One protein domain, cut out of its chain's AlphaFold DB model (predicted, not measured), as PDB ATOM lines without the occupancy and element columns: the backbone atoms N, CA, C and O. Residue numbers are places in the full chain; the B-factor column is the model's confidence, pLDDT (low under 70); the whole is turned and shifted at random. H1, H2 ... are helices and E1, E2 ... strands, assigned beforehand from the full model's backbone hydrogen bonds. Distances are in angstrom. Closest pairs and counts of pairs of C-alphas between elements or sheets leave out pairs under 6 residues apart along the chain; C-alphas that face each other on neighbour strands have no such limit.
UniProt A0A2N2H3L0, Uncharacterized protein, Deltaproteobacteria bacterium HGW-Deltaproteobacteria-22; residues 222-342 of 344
ATOM      1  N   ALA A 222      19.745  16.281  49.517       95.38
ATOM      2  CA  ALA A 222      18.658  15.956  50.438       95.38
ATOM      3  C   ALA A 222      18.985  16.374  51.884       95.38
ATOM      4  O   ALA A 222      20.093  16.145  52.370       95.38
ATOM      5  N   VAL A 223      17.995  16.931  52.583       95.31
ATOM      6  CA  VAL A 223      18.064  17.252  54.014       95.31
ATOM      7  C   VAL A 223      17.073  16.364  54.751       95.31
ATOM      8  O   VAL A 223      15.863  16.535  54.618       95.31
ATOM      9  N   LEU A 224      17.585  15.415  55.529       94.31
ATOM     10  CA  LEU A 224      16.787  14.420  56.242       94.31
ATOM     11  C   LEU A 224      16.949  14.592  57.747       94.31
ATOM     12  O   LEU A 224      18.055  14.831  58.239       94.31
ATOM     13  N   PHE A 225      15.848  14.452  58.474       93.19
ATOM     14  CA  PHE A 225      15.910  14.209  59.908       93.19
ATOM     15  C   PHE A 225      16.354  12.760  60.180       93.19
ATOM     16  O   PHE A 225      16.279  11.918  59.279       93.19
ATOM     17  N   PRO A 226      16.833  12.444  61.398       90.75
ATOM     18  CA  PRO A 226      17.147  11.068  61.774       90.75
ATOM     19  C   PRO A 226      15.975  10.120  61.479       90.75
ATOM     20  O   PRO A 226      14.820  10.476  61.709       90.75
ATOM     21  N   ASP A 227      16.291   8.938  60.947       88.62
ATOM     22  CA  ASP A 227      15.341   7.870  60.594       88.62
ATOM     23  C   ASP A 227      14.300   8.224  59.513       88.62
ATOM     24  O   ASP A 227      13.348   7.477  59.274       88.62
ATOM     25  N   GLU A 228      14.478   9.344  58.812       90.19
ATOM     26  CA  GLU A 228      13.574   9.776  57.754       90.19
ATOM     27  C   GLU A 228      13.934   9.156  56.395       90.19
ATOM     28  O   GLU A 228      15.085   9.172  55.955       90.19
ATOM     29  N   ALA A 229      12.929   8.638  55.686       87.50
ATOM     30  CA  ALA A 229      13.108   8.127  54.332       87.50
ATOM     31  C   ALA A 229      13.179   9.267  53.300       87.50
ATOM     32  O   ALA A 229      12.451  10.259  53.386       87.50
ATOM     33  N   ALA A 230      14.003   9.086  52.262       86.31
ATOM     34  CA  ALA A 230      14.135  10.008  51.131       86.31
ATOM     35  C   ALA A 230      12.945   9.903  50.153       86.31
ATOM     36  O   ALA A 230      13.092   9.513  48.995       86.31
ATOM     37  N   THR A 231      11.739  10.200  50.635       81.94
ATOM     38  CA  THR A 231      10.488  10.109  49.867       81.94
ATOM     39  C   THR A 231       9.844  11.476  49.704       81.94
ATOM     40  O   THR A 231       9.740  12.206  50.684       81.94
ATOM     41  N   GLY A 232       9.339  11.790  48.511       67.25
ATOM     42  CA  GLY A 232       8.653  13.058  48.261       67.25
ATOM     43  C   GLY A 232       7.228  13.113  48.825       67.25
ATOM     44  O   GLY A 232       6.469  12.148  48.724       67.25
ATOM     45  N   GLY A 233       6.866  14.277  49.359       68.44
ATOM     46  CA  GLY A 233       5.504  14.753  49.619       68.44
ATOM     47  C   GLY A 233       5.395  16.202  49.130       68.44
ATOM     48  O   GLY A 233       6.419  16.819  48.867       68.44
ATOM     49  N   ASN A 234       4.191  16.748  48.934       63.47
ATOM     50  CA  ASN A 234       4.009  18.150  48.517       63.47
ATOM     51  C   ASN A 234       2.863  18.803  49.303       63.47
ATOM     52  O   ASN A 234       1.788  19.002  48.746       63.47
ATOM     53  N   ARG A 235       3.035  19.089  50.598       79.75
ATOM     54  CA  ARG A 235       1.934  19.674  51.398       79.75
ATOM     55  C   ARG A 235       2.267  20.948  52.153       79.75
ATOM     56  O   ARG A 235       1.359  21.615  52.641       79.75
ATOM     57  N   THR A 236       3.541  21.307  52.243       94.25
ATOM     58  CA  THR A 236       3.990  22.478  53.007       94.25
ATOM     59  C   THR A 236       5.271  23.046  52.428       94.25
ATOM     60  O   THR A 236       6.133  22.279  51.999       94.25
ATOM     61  N   LEU A 237       5.427  24.363  52.487       96.38
ATOM     62  CA  LEU A 237       6.619  25.069  52.035       96.38
ATOM     63  C   LEU A 237       7.154  25.975  53.138       96.38
ATOM     64  O   LEU A 237       6.405  26.746  53.730       96.38
ATOM     65  N   TYR A 238       8.455  25.903  53.389       97.69
ATOM     66  CA  TYR A 238       9.157  26.795  54.303       97.69
ATOM     67  C   TYR A 238      10.096  27.728  53.540       97.69
ATOM     68  O   TYR A 238      10.966  27.264  52.804       97.69
ATOM     69  N   ASP A 239       9.935  29.035  53.722       97.75
ATOM     70  CA  ASP A 239      10.863  30.044  53.212       97.75
ATOM     71  C   ASP A 239      11.990  30.278  54.219       97.75
ATOM     72  O   ASP A 239      11.768  30.821  55.301       97.75
ATOM     73  N   VAL A 240      13.209  29.886  53.843       97.00
ATOM     74  CA  VAL A 240      14.413  29.985  54.677       97.00
ATOM     75  C   VAL A 240      14.764  31.428  55.027       97.00
ATOM     76  O   VAL A 240      15.219  31.678  56.145       97.00
ATOM     77  N   GLN A 241      14.565  32.368  54.096       94.88
ATOM     78  CA  GLN A 241      14.980  33.760  54.272       94.88
ATOM     79  C   GLN A 241      14.061  34.485  55.254       94.88
ATOM     80  O   GLN A 241      14.528  35.214  56.127       94.88
ATOM     81  N   THR A 242      12.747  34.294  55.117       94.19
ATOM     82  CA  THR A 242      11.761  34.973  55.974       94.19
ATOM     83  C   THR A 242      11.314  34.136  57.171       94.19
ATOM     84  O   THR A 242      10.606  34.649  58.042       94.19
ATOM     85  N   ALA A 243      11.730  32.868  57.225       94.94
ATOM     86  CA  ALA A 243      11.288  31.867  58.191       94.94
ATOM     87  C   ALA A 243       9.753  31.765  58.269       94.94
ATOM     88  O   ALA A 243       9.175  31.659  59.356       94.94
ATOM     89  N   LYS A 244       9.090  31.843  57.108       95.81
ATOM     90  CA  LYS A 244       7.632  31.758  56.963       95.81
ATOM     91  C   LYS A 244       7.232  30.370  56.468       95.81
ATOM     92  O   LYS A 244       7.837  29.831  55.544       95.81
ATOM     93  N   LEU A 245       6.187  29.817  57.078       96.56
ATOM     94  CA  LEU A 245       5.564  28.568  56.656       96.56
ATOM     95  C   LEU A 245       4.327  28.858  55.800       96.56
ATOM     96  O   LEU A 245       3.497  29.693  56.157       96.56
ATOM     97  N   PHE A 246       4.200  28.124  54.704       95.88
ATOM     98  CA  PHE A 246       3.033  28.076  53.837       95.88
ATOM     99  C   PHE A 246       2.453  26.657  53.886       95.88
ATOM    100  O   PHE A 246       3.176  25.678  53.692       95.88
ATOM    101  N   GLY A 247       1.153  26.540  54.161       93.19
ATOM    102  CA  GLY A 247       0.512  25.265  54.504       93.19
ATOM    103  C   GLY A 247       0.500  25.001  56.014       93.19
ATOM    104  O   GLY A 247       0.685  25.916  56.814       93.19
ATOM    105  N   THR A 248       0.233  23.755  56.416       91.69
ATOM    106  CA  THR A 248       0.141  23.346  57.831       91.69
ATOM    107  C   THR A 248       1.087  22.184  58.118       91.69
ATOM    108  O   THR A 248       0.939  21.121  57.526       91.69
ATOM    109  N   ALA A 249       2.017  22.385  59.053       92.94
ATOM    110  CA  ALA A 249       2.881  21.351  59.622       92.94
ATOM    111  C   ALA A 249       2.935  21.527  61.142       92.94
ATOM    112  O   ALA A 249       3.105  22.644  61.635       92.94
ATOM    113  N   ALA A 250       2.808  20.430  61.884       93.00
ATOM    114  CA  ALA A 250       2.984  20.418  63.331       93.00
ATOM    115  C   ALA A 250       4.469  20.361  63.712       93.00
ATOM    116  O   ALA A 250       4.866  20.903  64.746       93.00
ATOM    117  N   LYS A 251       5.297  19.724  62.875       93.81
ATOM    118  CA  LYS A 251       6.727  19.496  63.124       93.81
ATOM    119  C   LYS A 251       7.592  19.906  61.943       93.81
ATOM    120  O   LYS A 251       7.154  19.875  60.797       93.81
ATOM    121  N   ALA A 252       8.863  20.198  62.212       94.56
ATOM    122  CA  ALA A 252       9.831  20.509  61.163       94.56
ATOM    123  C   ALA A 252      10.020  19.351  60.159       94.56
ATOM    124  O   ALA A 252      10.193  19.592  58.968       94.56
ATOM    125  N   SER A 253       9.924  18.096  60.610       92.62
ATOM    126  CA  SER A 253      10.022  16.899  59.756       92.62
ATOM    127  C   SER A 253       8.865  16.724  58.774       92.62
ATOM    128  O   SER A 253       8.978  15.961  57.819       92.62
ATOM    129  N   GLU A 254       7.749  17.413  58.995       92.56
ATOM    130  CA  GLU A 254       6.591  17.394  58.096       92.56
ATOM    131  C   GLU A 254       6.727  18.416  56.962       92.56
ATOM    132  O   GLU A 254       5.902  18.430  56.056       92.56
ATOM    133  N   ILE A 255       7.765  19.261  56.993       94.81
ATOM    134  CA  ILE A 255       8.025  20.226  55.929       94.81
ATOM    135  C   ILE A 255       8.545  19.487  54.700       94.81
ATOM    136  O   ILE A 255       9.620  18.900  54.740       94.81
ATOM    137  N   ASP A 256       7.798  19.533  53.604       94.00
ATOM    138  CA  ASP A 256       8.180  18.882  52.349       94.00
ATOM    139  C   ASP A 256       9.023  19.772  51.423       94.00
ATOM    140  O   ASP A 256       9.998  19.319  50.824       94.00
ATOM    141  N   LEU A 257       8.651  21.048  51.284       96.62
ATOM    142  CA  LEU A 257       9.283  21.986  50.360       96.62
ATOM    143  C   LEU A 257      10.064  23.061  51.114       96.62
ATOM    144  O   LEU A 257       9.621  23.583  52.136       96.62
ATOM    145  N   VAL A 258      11.209  23.444  50.560       97.81
ATOM    146  CA  VAL A 258      12.066  24.506  51.092       97.81
ATOM    147  C   VAL A 258      12.336  25.520  49.989       97.81
ATOM    148  O   VAL A 258      12.826  25.159  48.918       97.81
ATOM    149  N   ALA A 259      12.030  26.787  50.246       98.31
ATOM    150  CA  ALA A 259      12.370  27.902  49.377       98.31
ATOM    151  C   ALA A 259      13.649  28.588  49.872       98.31
ATOM    152  O   ALA A 259      13.767  28.943  51.045       98.31
ATOM    153  N   VAL A 260      14.598  28.775  48.957       98.25
ATOM    154  CA  VAL A 260      15.856  29.491  49.188       98.25
ATOM    155  C   VAL A 260      15.920  30.669  48.224       98.25
ATOM    156  O   VAL A 260      15.737  30.491  47.015       98.25
ATOM    157  N   THR A 261      16.181  31.859  48.759       98.00
ATOM    158  CA  THR A 261      16.315  33.093  47.981       98.00
ATOM    159  C   THR A 261      17.780  33.434  47.765       98.00
ATOM    160  O   THR A 261      18.556  33.524  48.714       98.00
ATOM    161  N   GLU A 262      18.140  33.682  46.513       97.25
ATOM    162  CA  GLU A 262      19.399  34.308  46.130       97.25
ATOM    163  C   GLU A 262      19.132  35.763  45.735       97.25
ATOM    164  O   GLU A 262      18.269  36.048  44.900       97.25
ATOM    165  N   GLU A 263      19.874  36.692  46.335       96.50
ATOM    166  CA  GLU A 263      19.776  38.116  46.023       96.50
ATOM    167  C   GLU A 263      20.775  38.495  44.929       96.50
ATOM    168  O   GLU A 263      21.978  38.253  45.047       96.50
ATOM    169  N   LYS A 264      20.290  39.140  43.866       95.56
ATOM    170  CA  LYS A 264      21.133  39.727  42.821       95.56
ATOM    171  C   LYS A 264      21.053  41.236  42.909       95.56
ATOM    172  O   LYS A 264      20.016  41.833  42.631       95.56
ATOM    173  N   LYS A 265      22.165  41.859  43.285       95.00
ATOM    174  CA  LYS A 265      22.266  43.312  43.383       95.00
ATOM    175  C   LYS A 265      22.779  43.899  42.076       95.00
ATOM    176  O   LYS A 265      23.832  43.500  41.585       95.00
ATOM    177  N   SER A 266      22.074  44.895  41.562       93.06
ATOM    178  CA  SER A 266      22.556  45.774  40.499       93.06
ATOM    179  C   SER A 266      22.621  47.213  41.007       93.06
ATOM    180  O   SER A 266      21.877  47.614  41.906       93.06
ATOM    181  N   GLN A 267      23.569  47.983  40.478       92.44
ATOM    182  CA  GLN A 267      23.777  49.379  40.852       92.44
ATOM    183  C   GLN A 267      23.888  50.247  39.605       92.44
ATOM    184  O   GLN A 267      24.442  49.821  38.591       92.44
ATOM    185  N   ARG A 268      23.376  51.472  39.702       89.25
ATOM    186  CA  ARG A 268      23.523  52.519  38.696       89.25
ATOM    187  C   ARG A 268      24.096  53.762  39.357       89.25
ATOM    188  O   ARG A 268      23.507  54.278  40.307       89.25
ATOM    189  N   ASP A 269      25.211  54.239  38.823       89.12
ATOM    190  CA  ASP A 269      25.785  55.521  39.214       89.12
ATOM    191  C   ASP A 269      24.858  56.657  38.762       89.12
ATOM    192  O   ASP A 269      24.439  56.718  37.602       89.12
ATOM    193  N   CYS A 270      24.506  57.531  39.696       86.12
ATOM    194  CA  CYS A 270      23.710  58.729  39.447       86.12
ATOM    195  C   CYS A 270      24.550  60.005  39.506       86.12
ATOM    196  O   CYS A 270      24.013  61.109  39.431       86.12
ATOM    197  N   GLY A 271      25.864  59.865  39.639       86.12
ATOM    198  CA  GLY A 271      26.804  60.956  39.717       86.12
ATOM    199  C   GLY A 271      26.967  61.495  41.131       86.12
ATOM    200  O   GLY A 271      26.685  60.856  42.147       86.12
ATOM    201  N   THR A 272      27.507  62.704  41.180       85.88
ATOM    202  CA  THR A 272      28.042  63.305  42.392       85.88
ATOM    203  C   THR A 272      27.337  64.624  42.672       85.88
ATOM    204  O   THR A 272      27.219  65.474  41.793       85.88
ATOM    205  N   TYR A 273      26.871  64.796  43.903       81.81
ATOM    206  CA  TYR A 273      26.053  65.931  44.306       81.81
ATOM    207  C   TYR A 273      26.703  66.658  45.473       81.81
ATOM    208  O   TYR A 273      27.374  66.058  46.312       81.81
ATOM    209  N   LYS A 274      26.464  67.966  45.538       82.31
ATOM    210  CA  LYS A 274      26.951  68.834  46.605       82.31
ATOM    211  C   LYS A 274      25.816  69.116  47.585       82.31
ATOM    212  O   LYS A 274      24.756  69.586  47.172       82.31
ATOM    213  N   ASN A 275      26.016  68.817  48.864       75.19
ATOM    214  CA  ASN A 275      25.034  69.119  49.902       75.19
ATOM    215  C   ASN A 275      25.050  70.620  50.267       75.19
ATOM    216  O   ASN A 275      25.905  71.385  49.815       75.19
ATOM    217  N   SER A 276      24.114  71.053  51.117       76.88
ATOM    218  CA  SER A 276      23.998  72.455  51.553       76.88
ATOM    219  C   SER A 276      25.199  72.974  52.359       76.88
ATOM    220  O   SER A 276      25.351  74.184  52.498       76.88
ATOM    221  N   LYS A 277      26.067  72.084  52.859       81.56
ATOM    222  CA  LYS A 277      27.330  72.416  53.540       81.56
ATOM    223  C   LYS A 277      28.528  72.461  52.586       81.56
ATOM    224  O   LYS A 277      29.642  72.750  53.008       81.56
ATOM    225  N   GLY A 278      28.309  72.190  51.301       81.44
ATOM    226  CA  GLY A 278      29.347  72.159  50.281       81.44
ATOM    227  C   GLY A 278      30.126  70.845  50.190       81.44
ATOM    228  O   GLY A 278      31.054  70.759  49.386       81.44
ATOM    229  N   GLU A 279      29.747  69.825  50.959       83.06
ATOM    230  CA  GLU A 279      30.352  68.497  50.895       83.06
ATOM    231  C   GLU A 279      29.806  67.738  49.690       83.06
ATOM    232  O   GLU A 279      28.659  67.920  49.279       83.06
ATOM    233  N   THR A 280      30.651  66.894  49.115       84.06
ATOM    234  CA  THR A 280      30.372  66.193  47.869       84.06
ATOM    235  C   THR A 280      30.137  64.713  48.155       84.06
ATOM    236  O   THR A 280      30.976  64.079  48.788       84.06
ATOM    237  N   THR A 281      29.021  64.165  47.678       82.00
ATOM    238  CA  THR A 281      28.632  62.763  47.880       82.00
ATOM    239  C   THR A 281      28.283  62.130  46.537       82.00
ATOM    240  O   THR A 281      27.544  62.718  45.747       82.00
ATOM    241  N   THR A 282      28.791  60.928  46.269       82.00
ATOM    242  CA  THR A 282      28.395  60.127  45.101       82.00
ATOM    243  C   THR A 282      27.161  59.304  45.437       82.00
ATOM    244  O   THR A 282      27.098  58.676  46.495       82.00
ATOM    245  N   TYR A 283      26.178  59.307  44.541       83.00
ATOM    246  CA  TYR A 283      24.945  58.554  44.708       83.00
ATOM    247  C   TYR A 283      24.900  57.362  43.763       83.00
ATOM    248  O   TYR A 283      25.045  57.518  42.554       83.00
ATOM    249  N   ASN A 284      24.590  56.191  44.313       86.69
ATOM    250  CA  ASN A 284      24.320  54.991  43.534       86.69
ATOM    251  C   ASN A 284      22.893  54.524  43.815       86.69
ATOM    252  O   ASN A 284      22.580  54.159  44.950       86.69
ATOM    253  N   ALA A 285      22.052  54.489  42.784       88.56
ATOM    254  CA  ALA A 285      20.780  53.782  42.862       88.56
ATOM    255  C   ALA A 285      21.063  52.276  42.895       88.56
ATOM    256  O   ALA A 285      21.909  51.786  42.143       88.56
ATOM    257  N   ALA A 286      20.372  51.540  43.763       91.94
ATOM    258  CA  ALA A 286      20.515  50.093  43.860       91.94
ATOM    259  C   ALA A 286      19.169  49.395  43.654       91.94
ATOM    260  O   ALA A 286      18.138  49.840  44.155       91.94
ATOM    261  N   GLN A 287      19.208  48.267  42.959       94.81
ATOM    262  CA  GLN A 287      18.098  47.336  42.817       94.81
ATOM    263  C   GLN A 287      18.560  45.967  43.311       94.81
ATOM    264  O   GLN A 287      19.693  45.554  43.045       94.81
ATOM    265  N   ILE A 288      17.684  45.272  44.028       96.44
ATOM    266  CA  ILE A 288      17.888  43.882  44.423       96.44
ATOM    267  C   ILE A 288      16.785  43.047  43.784       96.44
ATOM    268  O   ILE A 288      15.604  43.297  44.012       96.44
ATOM    269  N   ASP A 289      17.186  42.054  43.003       97.31
ATOM    270  CA  ASP A 289      16.299  41.026  42.475       97.31
ATOM    271  C   ASP A 289      16.378  39.785  43.359       97.31
ATOM    272  O   ASP A 289      17.452  39.420  43.840       97.31
ATOM    273  N   PHE A 290      15.245  39.117  43.556       98.19
ATOM    274  CA  PHE A 290      15.168  37.862  44.296       98.19
ATOM    275  C   PHE A 290      14.968  36.705  43.327       98.19
ATOM    276  O   PHE A 290      13.943  36.614  42.650       98.19
ATOM    277  N   GLN A 291      15.932  35.788  43.278       98.19
ATOM    278  CA  GLN A 291      15.779  34.500  42.615       98.19
ATOM    279  C   GLN A 291      15.423  33.454  43.666       98.19
ATOM    280  O   GLN A 291      16.269  33.027  44.447       98.19
ATOM    281  N   ILE A 292      14.163  33.031  43.682       98.38
ATOM    282  CA  ILE A 292      13.669  32.065  44.660       98.38
ATOM    283  C   ILE A 292      13.619  30.693  44.004       98.38
ATOM    284  O   ILE A 292      12.940  30.499  42.992       98.38
ATOM    285  N   THR A 293      14.344  29.739  44.582       98.50
ATOM    286  CA  THR A 293      14.368  28.342  44.141       98.50
ATOM    287  C   THR A 293      13.722  27.471  45.207       98.50
ATOM    288  O   THR A 293      14.087  27.546  46.378       98.50
ATOM    289  N   VAL A 294      12.763  26.644  44.800       97.75
ATOM    290  CA  VAL A 294      12.062  25.704  45.674       97.75
ATOM    291  C   VAL A 294      12.592  24.304  45.424       97.75
ATOM    292  O   VAL A 294      12.699  23.854  44.278       97.75
ATOM    293  N   PHE A 295      12.924  23.627  46.510       97.25
ATOM    294  CA  PHE A 295      13.435  22.270  46.527       97.25
ATOM    295  C   PHE A 295      12.463  21.373  47.281       97.25
ATOM    296  O   PHE A 295      11.878  21.790  48.280       97.25
ATOM    297  N   GLU A 296      12.320  20.134  46.829       95.75
ATOM    298  CA  GLU A 296      11.786  19.070  47.669       95.75
ATOM    299  C   GLU A 296      12.890  18.652  48.642       95.75
ATOM    300  O   GLU A 296      14.009  18.324  48.239       95.75
ATOM    301  N   ARG A 297      12.598  18.752  49.937       95.88
ATOM    302  CA  ARG A 297      13.591  18.679  51.003       95.88
ATOM    303  C   ARG A 297      14.260  17.310  51.078       95.88
ATOM    304  O   ARG A 297      15.481  17.245  51.218       95.88
ATOM    305  N   ARG A 298      13.483  16.224  51.003       95.19
ATOM    306  CA  ARG A 298      13.964  14.858  51.277       95.19
ATOM    307  C   ARG A 298      14.754  14.245  50.123       95.19
ATOM    308  O   ARG A 298      15.478  13.279  50.328       95.19
ATOM    309  N   THR A 299      14.643  14.799  48.922       94.50
ATOM    310  CA  THR A 299      15.361  14.369  47.713       94.50
ATOM    311  C   THR A 299      16.355  15.417  47.219       94.50
ATOM    312  O   THR A 299      17.231  15.094  46.418       94.50
ATOM    313  N   GLY A 300      16.238  16.673  47.664       95.12
ATOM    314  CA  GLY A 300      17.041  17.800  47.178       95.12
ATOM    315  C   GLY A 300      16.691  18.231  45.748       95.12
ATOM    316  O   GLY A 300      17.399  19.037  45.140       95.12
ATOM    317  N   LYS A 301      15.618  17.688  45.161       95.31
ATOM    318  CA  LYS A 301      15.239  17.982  43.778       95.31
ATOM    319  C   LYS A 301      14.634  19.380  43.678       95.31
ATOM    320  O   LYS A 301      13.689  19.706  44.387       95.31
ATOM    321  N   LYS A 302      15.109  20.182  42.723       96.25
ATOM    322  CA  LYS A 302      14.474  21.460  42.359       96.25
ATOM    323  C   LYS A 302      13.079  21.210  41.781       96.25
ATOM    324  O   LYS A 302      12.940  20.456  40.816       96.25
ATOM    325  N   THR A 303      12.064  21.851  42.350       94.56
ATOM    326  CA  THR A 303      10.657  21.706  41.940       94.56
ATOM    327  C   THR A 303      10.119  22.951  41.247       94.56
ATOM    328  O   THR A 303       9.336  22.829  40.306       94.56
ATOM    329  N   ALA A 304      10.555  24.140  41.662       96.50
ATOM    330  CA  ALA A 304      10.166  25.402  41.047       96.50
ATOM    331  C   ALA A 304      11.273  26.453  41.182       96.50
ATOM    332  O   ALA A 304      12.127  26.381  42.064       96.50
ATOM    333  N   GLN A 305      11.241  27.456  40.310       97.88
ATOM    334  CA  GLN A 305      12.118  28.615  40.391       97.88
ATOM    335  C   GLN A 305      11.418  29.831  39.792       97.88
ATOM    336  O   GLN A 305      10.753  29.711  38.761       97.88
ATOM    337  N   LYS A 306      11.563  30.998  40.422       98.25
ATOM    338  CA  LYS A 306      11.034  32.257  39.897       98.25
ATOM    339  C   LYS A 306      11.903  33.437  40.310       98.25
ATOM    340  O   LYS A 306      12.390  33.497  41.436       98.25
ATOM    341  N   GLU A 307      12.085  34.366  39.381       98.12
ATOM    342  CA  GLU A 307      12.736  35.650  39.626       98.12
ATOM    343  C   GLU A 307      11.671  36.717  39.895       98.12
ATOM    344  O   GLU A 307      10.681  36.824  39.166       98.12
ATOM    345  N   PHE A 308      11.889  37.505  40.939       97.88
ATOM    346  CA  PHE A 308      11.110  38.687  41.272       97.88
ATOM    347  C   PHE A 308      12.041  39.883  41.206       97.88
ATOM    348  O   PHE A 308      13.036  39.942  41.928       97.88
ATOM    349  N   ARG A 309      11.728  40.822  40.319       96.75
ATOM    350  CA  ARG A 309      12.582  41.983  40.096       96.75
ATOM    351  C   ARG A 309      12.257  43.094  41.073       96.75
ATOM    352  O   ARG A 309      11.084  43.408  41.286       96.75
ATOM    353  N   GLY A 310      13.301  43.683  41.639       95.25
ATOM    354  CA  GLY A 310      13.182  44.953  42.332       95.25
ATOM    355  C   GLY A 310      12.909  46.071  41.329       95.25
ATOM    356  O   GLY A 310      13.109  45.924  40.123       95.25
ATOM    357  N   TRP A 311      12.456  47.215  41.820       93.88
ATOM    358  CA  TRP A 311      12.417  48.431  41.011       93.88
ATOM    359  C   TRP A 311      13.783  49.127  41.075       93.88
ATOM    360  O   TRP A 311      14.441  49.097  42.108       93.88
ATOM    361  N   MET A 312      14.237  49.755  39.991       92.38
ATOM    362  CA  MET A 312      15.436  50.600  40.035       92.38
ATOM    363  C   MET A 312      15.024  52.022  40.423       92.38
ATOM    364  O   MET A 312      14.278  52.641  39.657       92.38
ATOM    365  N   PRO A 313      15.515  52.580  41.541       89.38
ATOM    366  CA  PRO A 313      15.221  53.961  41.885       89.38
ATOM    367  C   PRO A 313      15.708  54.940  40.821       89.38
ATOM    368  O   PRO A 313      16.787  54.778  40.239       89.38
ATOM    369  N   GLU A 314      14.905  55.967  40.552       86.88
ATOM    370  CA  GLU A 314      15.335  57.076  39.706       86.88
ATOM    371  C   GLU A 314      16.484  57.834  40.373       86.88
ATOM    372  O   GLU A 314      16.527  57.992  41.592       86.88
ATOM    373  N   CYS A 315      17.423  58.318  39.560       84.69
ATOM    374  CA  CYS A 315      18.495  59.157  40.069       84.69
ATOM    375  C   CYS A 315      17.911  60.477  40.598       84.69
ATOM    376  O   CYS A 315      17.171  61.145  39.865       84.69
ATOM    377  N   PRO A 316      18.217  60.874  41.847       79.88
ATOM    378  CA  PRO A 316      17.630  62.066  42.439       79.88
ATOM    379  C   PRO A 316      18.025  63.311  41.637       79.88
ATOM    380  O   PRO A 316      19.169  63.468  41.217       79.88
ATOM    381  N   LYS A 317      17.083  64.233  41.422       76.94
ATOM    382  CA  LYS A 317      17.380  65.518  40.754       76.94
ATOM    383  C   LYS A 317      18.081  66.513  41.690       76.94
ATOM    384  O   LYS A 317      18.759  67.421  41.223       76.94
ATOM    385  N   SER A 318      17.928  66.342  43.001       70.75
ATOM    386  CA  SER A 318      18.619  67.088  44.056       70.75
ATOM    387  C   SER A 318      18.707  66.226  45.317       70.75
ATOM    388  O   SER A 318      17.796  65.445  45.579       70.75
ATOM    389  N   MET A 319      19.800  66.341  46.081       62.72
ATOM    390  CA  MET A 319      20.004  65.531  47.290       62.72
ATOM    391  C   MET A 319      19.264  66.100  48.504       62.72
ATOM    392  O   MET A 319      19.493  67.244  48.907       62.72
ATOM    393  N   LYS A 320      18.464  65.255  49.155       60.81
ATOM    394  CA  LYS A 320      18.076  65.366  50.566       60.81
ATOM    395  C   LYS A 320      18.735  64.227  51.359       60.81
ATOM    396  O   LYS A 320      19.118  63.197  50.817       60.81
ATOM    397  N   SER A 321      18.904  64.407  52.668       52.78
ATOM    398  CA  SER A 321      19.726  63.549  53.546       52.78
ATOM    399  C   SER A 321      19.259  62.091  53.727       52.78
ATOM    400  O   SER A 321      19.865  61.366  54.508       52.78
ATOM    401  N   TRP A 322      18.209  61.646  53.034       52.72
ATOM    402  CA  TRP A 322      17.584  60.319  53.179       52.72
ATOM    403  C   TRP A 322      17.596  59.496  51.883       52.72
ATOM    404  O   TRP A 322      16.949  58.455  51.809       52.72
ATOM    405  N   ASP A 323      18.305  59.947  50.849       58.84
ATOM    406  CA  ASP A 323      18.014  59.502  49.487       58.84
ATOM    407  C   ASP A 323      18.556  58.123  49.104       58.84
ATOM    408  O   ASP A 323      18.219  57.684  48.012       58.84
ATOM    409  N   ASN A 324      19.349  57.405  49.914       63.59
ATOM    410  CA  ASN A 324      19.856  56.070  49.541       63.59
ATOM    411  C   ASN A 324      18.710  55.047  49.468       63.59
ATOM    412  O   ASN A 324      18.424  54.328  50.425       63.59
ATOM    413  N   GLN A 325      18.056  54.986  48.315       75.06
ATOM    414  CA  GLN A 325      16.962  54.078  48.040       75.06
ATOM    415  C   GLN A 325      17.533  52.813  47.412       75.06
ATOM    416  O   GLN A 325      18.363  52.849  46.504       75.06
ATOM    417  N   THR A 326      17.090  51.677  47.931       87.12
ATOM    418  CA  THR A 326      17.314  50.374  47.316       87.12
ATOM    419  C   THR A 326      15.949  49.813  46.985       87.12
ATOM    420  O   THR A 326      15.141  49.594  47.889       87.12
ATOM    421  N   GLY A 327      15.666  49.619  45.701       91.06
ATOM    422  CA  GLY A 327      14.413  49.000  45.308       91.06
ATOM    423  C   GLY A 327      14.500  47.485  45.443       91.06
ATOM    424  O   GLY A 327      15.447  46.847  44.985       91.06
ATOM    425  N   THR A 328      13.508  46.920  46.121       94.06
ATOM    426  CA  THR A 328      13.364  45.483  46.376       94.06
ATOM    427  C   THR A 328      12.029  45.008  45.805       94.06
ATOM    428  O   THR A 328      11.138  45.837  45.581       94.06
ATOM    429  N   PRO A 329      11.870  43.708  45.510       94.88
ATOM    430  CA  PRO A 329      10.624  43.199  44.959       94.88
ATOM    431  C   PRO A 329       9.504  43.280  46.000       94.88
ATOM    432  O   PRO A 329       9.730  43.118  47.201       94.88
ATOM    433  N   GLU A 330       8.269  43.492  45.546       94.88
ATOM    434  CA  GLU A 330       7.116  43.485  46.445       94.88
ATOM    435  C   GLU A 330       6.902  42.098  47.066       94.88
ATOM    436  O   GLU A 330       6.927  41.069  46.388       94.88
ATOM    437  N   ARG A 331       6.615  42.071  48.371       94.56
ATOM    438  CA  ARG A 331       6.437  40.822  49.123       94.56
ATOM    439  C   ARG A 331       5.170  40.059  48.726       94.56
ATOM    440  O   ARG A 331       5.193  38.836  48.643       94.56
ATOM    441  N   LYS A 332       4.065  40.757  48.450       96.56
ATOM    442  CA  LYS A 332       2.762  40.127  48.171       96.56
ATOM    443  C   LYS A 332       2.792  39.206  46.933       96.56
ATOM    444  O   LYS A 332       2.359  38.065  47.066       96.56
ATOM    445  N   PRO A 333       3.345  39.611  45.769       97.44
ATOM    446  CA  PRO A 333       3.511  38.705  44.627       97.44
ATOM    447  C   PRO A 333       4.344  37.450  44.920       97.44
ATOM    448  O   PRO A 333       4.057  36.388  44.361       97.44
ATOM    449  N   ILE A 334       5.366  37.564  45.775       97.69
ATOM    450  CA  ILE A 334       6.198  36.430  46.201       97.69
ATOM    451  C   ILE A 334       5.364  35.454  47.024       97.69
ATOM    452  O   ILE A 334       5.318  34.267  46.706       97.69
ATOM    453  N   GLU A 335       4.664  35.962  48.038       96.75
ATOM    454  CA  GLU A 335       3.844  35.143  48.931       96.75
ATOM    455  C   GLU A 335       2.708  34.447  48.177       96.75
ATOM    456  O   GLU A 335       2.557  33.238  48.310       96.75
ATOM    457  N   THR A 336       1.993  35.153  47.295       96.81
ATOM    458  CA  THR A 336       0.944  34.551  46.451       96.81
ATOM    459  C   THR A 336       1.491  33.437  45.554       96.81
ATOM    460  O   THR A 336       0.839  32.413  45.348       96.81
ATOM    461  N   TRP A 337       2.699  33.605  45.009       96.81
ATOM    462  CA  TRP A 337       3.334  32.543  44.233       96.81
ATOM    463  C   TRP A 337       3.713  31.347  45.114       96.81
ATOM    464  O   TRP A 337       3.410  30.222  44.727       96.81
ATOM    465  N   MET A 338       4.301  31.566  46.292       96.31
ATOM    466  CA  MET A 338       4.629  30.490  47.236       96.31
ATOM    467  C   MET A 338       3.381  29.722  47.687       96.31
ATOM    468  O   MET A 338       3.385  28.496  47.640       96.31
ATOM    469  N   GLU A 339       2.291  30.415  48.027       95.19
ATOM    470  CA  GLU A 339       0.993  29.813  48.375       95.19
ATOM    471  C   GLU A 339       0.465  28.906  47.253       95.19
ATOM    472  O   GLU A 339       0.005  27.792  47.512       95.19
ATOM    473  N   SER A 340       0.608  29.331  45.992       94.31
ATOM    474  CA  SER A 340       0.165  28.551  44.825       94.31
ATOM    475  C   SER A 340       0.919  27.229  44.618       94.31
ATOM    476  O   SER A 340       0.435  26.353  43.898       94.31
ATOM    477  N   LEU A 341       2.100  27.070  45.230       93.50
ATOM    478  CA  LEU A 341       2.884  25.834  45.165       93.50
ATOM    479  C   LEU A 341       2.397  24.775  46.159       93.50
ATOM    480  O   LEU A 341       2.686  23.599  45.961       93.50
ATOM    481  N   VAL A 342       1.670  25.189  47.200       90.88
ATOM    482  CA  VAL A 342       1.219  24.315  48.295       90.88
ATOM    483  C   VAL A 342      -0.262  23.937  48.176       90.88
ATOM    484  O   VAL A 342      -0.688  22.931  48.728       90.88
TER     485      VAL A 342
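AT A GLANCE: This is residues 222 to 342 of the 344 residues of an uncharacterized protein of Deltaproteobacteria bacterium HGW-Deltaproteobacteria-22 (UniProt A0A2N2H3L0). A long hairpin of two strands, E3 and E4, runs most of the length of the model; at one end E2, E1 and E5 widen it into a five-stranded sheet that curls round one helix, H1. Toward the other end the hairpin goes on as a narrow two-stranded arm, and the long link of residues 309 to 330 runs out along it and folds back to H1. The printed part has 121 residues with five named strands and one named helix, in the order E1, E2, E3, E4, E5, H1. The sheet has the order E2, E1, E3, E4, E5 and is mixed, and the class is mostly strand. The whole is only just loose, close to extended, with a radius of gyration of the C-alphas of 20.3 A and spans of 66 by 25 by 22 A.

IN THESE COORDINATES: Residues 222 to 235 hold no named element. E1 is residues 236 to 239, beginning at C-alpha 236 at (3.990, 22.478, 53.007), and E2 is residues 244 to 247. E3, residues 257 to 274, is 50.2 A long, ends at C-alpha 274 at (26.951, 68.834, 46.605), and bends by 63 degrees at residue 271. E4, residues 280 to 296, is 50.7 A long. E5, residues 302 to 308, is 17.6 A long. H1, residues 331 to 342, is 17.3 A long and ends at C-alpha 342 at (1.219, 24.315, 48.295).

HOW THE PARTS SIT: The sheet is twisted, with E2 and E5 as its edge strands. E2 and E1 form an antiparallel hairpin, with N 246 and O 237 2.8 A apart. E1 and E3 are parallel, with N 259 and O 238 2.8 A apart. E3, E4 and E5 form a meander, each strand the antiparallel neighbour of the one before. Across E3 and E4, N 260 and O 293 are 2.9 A apart, as are N 281 and O 273. Across E4 and E5, N 308 and O 290 are 2.8 A apart. Residues 286 to 287 of E4 also pair with residues 326 to 327, parallel. H1 is on the sheet, which curls round it. The closest C-alphas of E1 and H1 are those of Thr 236 and Val 342, 5.8 A apart; those of E2 and H1 are Phe 246 and Glu 339, 6.1 A apart. E4 and H1 are near each other, while E2 and E5 are apart. In H1, 7 of 8 O i to N i+4 pairs are within hydrogen-bond range.

THE WHOLE: The C-alphas of Asp 227 and Gly 278, the two farthest apart, are 66.6 A from each other. The printed part has no cut. The link from E5 to H1, 22 residues, is long. The mean pLDDT of the printed part is 89.7; residues 232 to 234 and 319 to 324 are under 70.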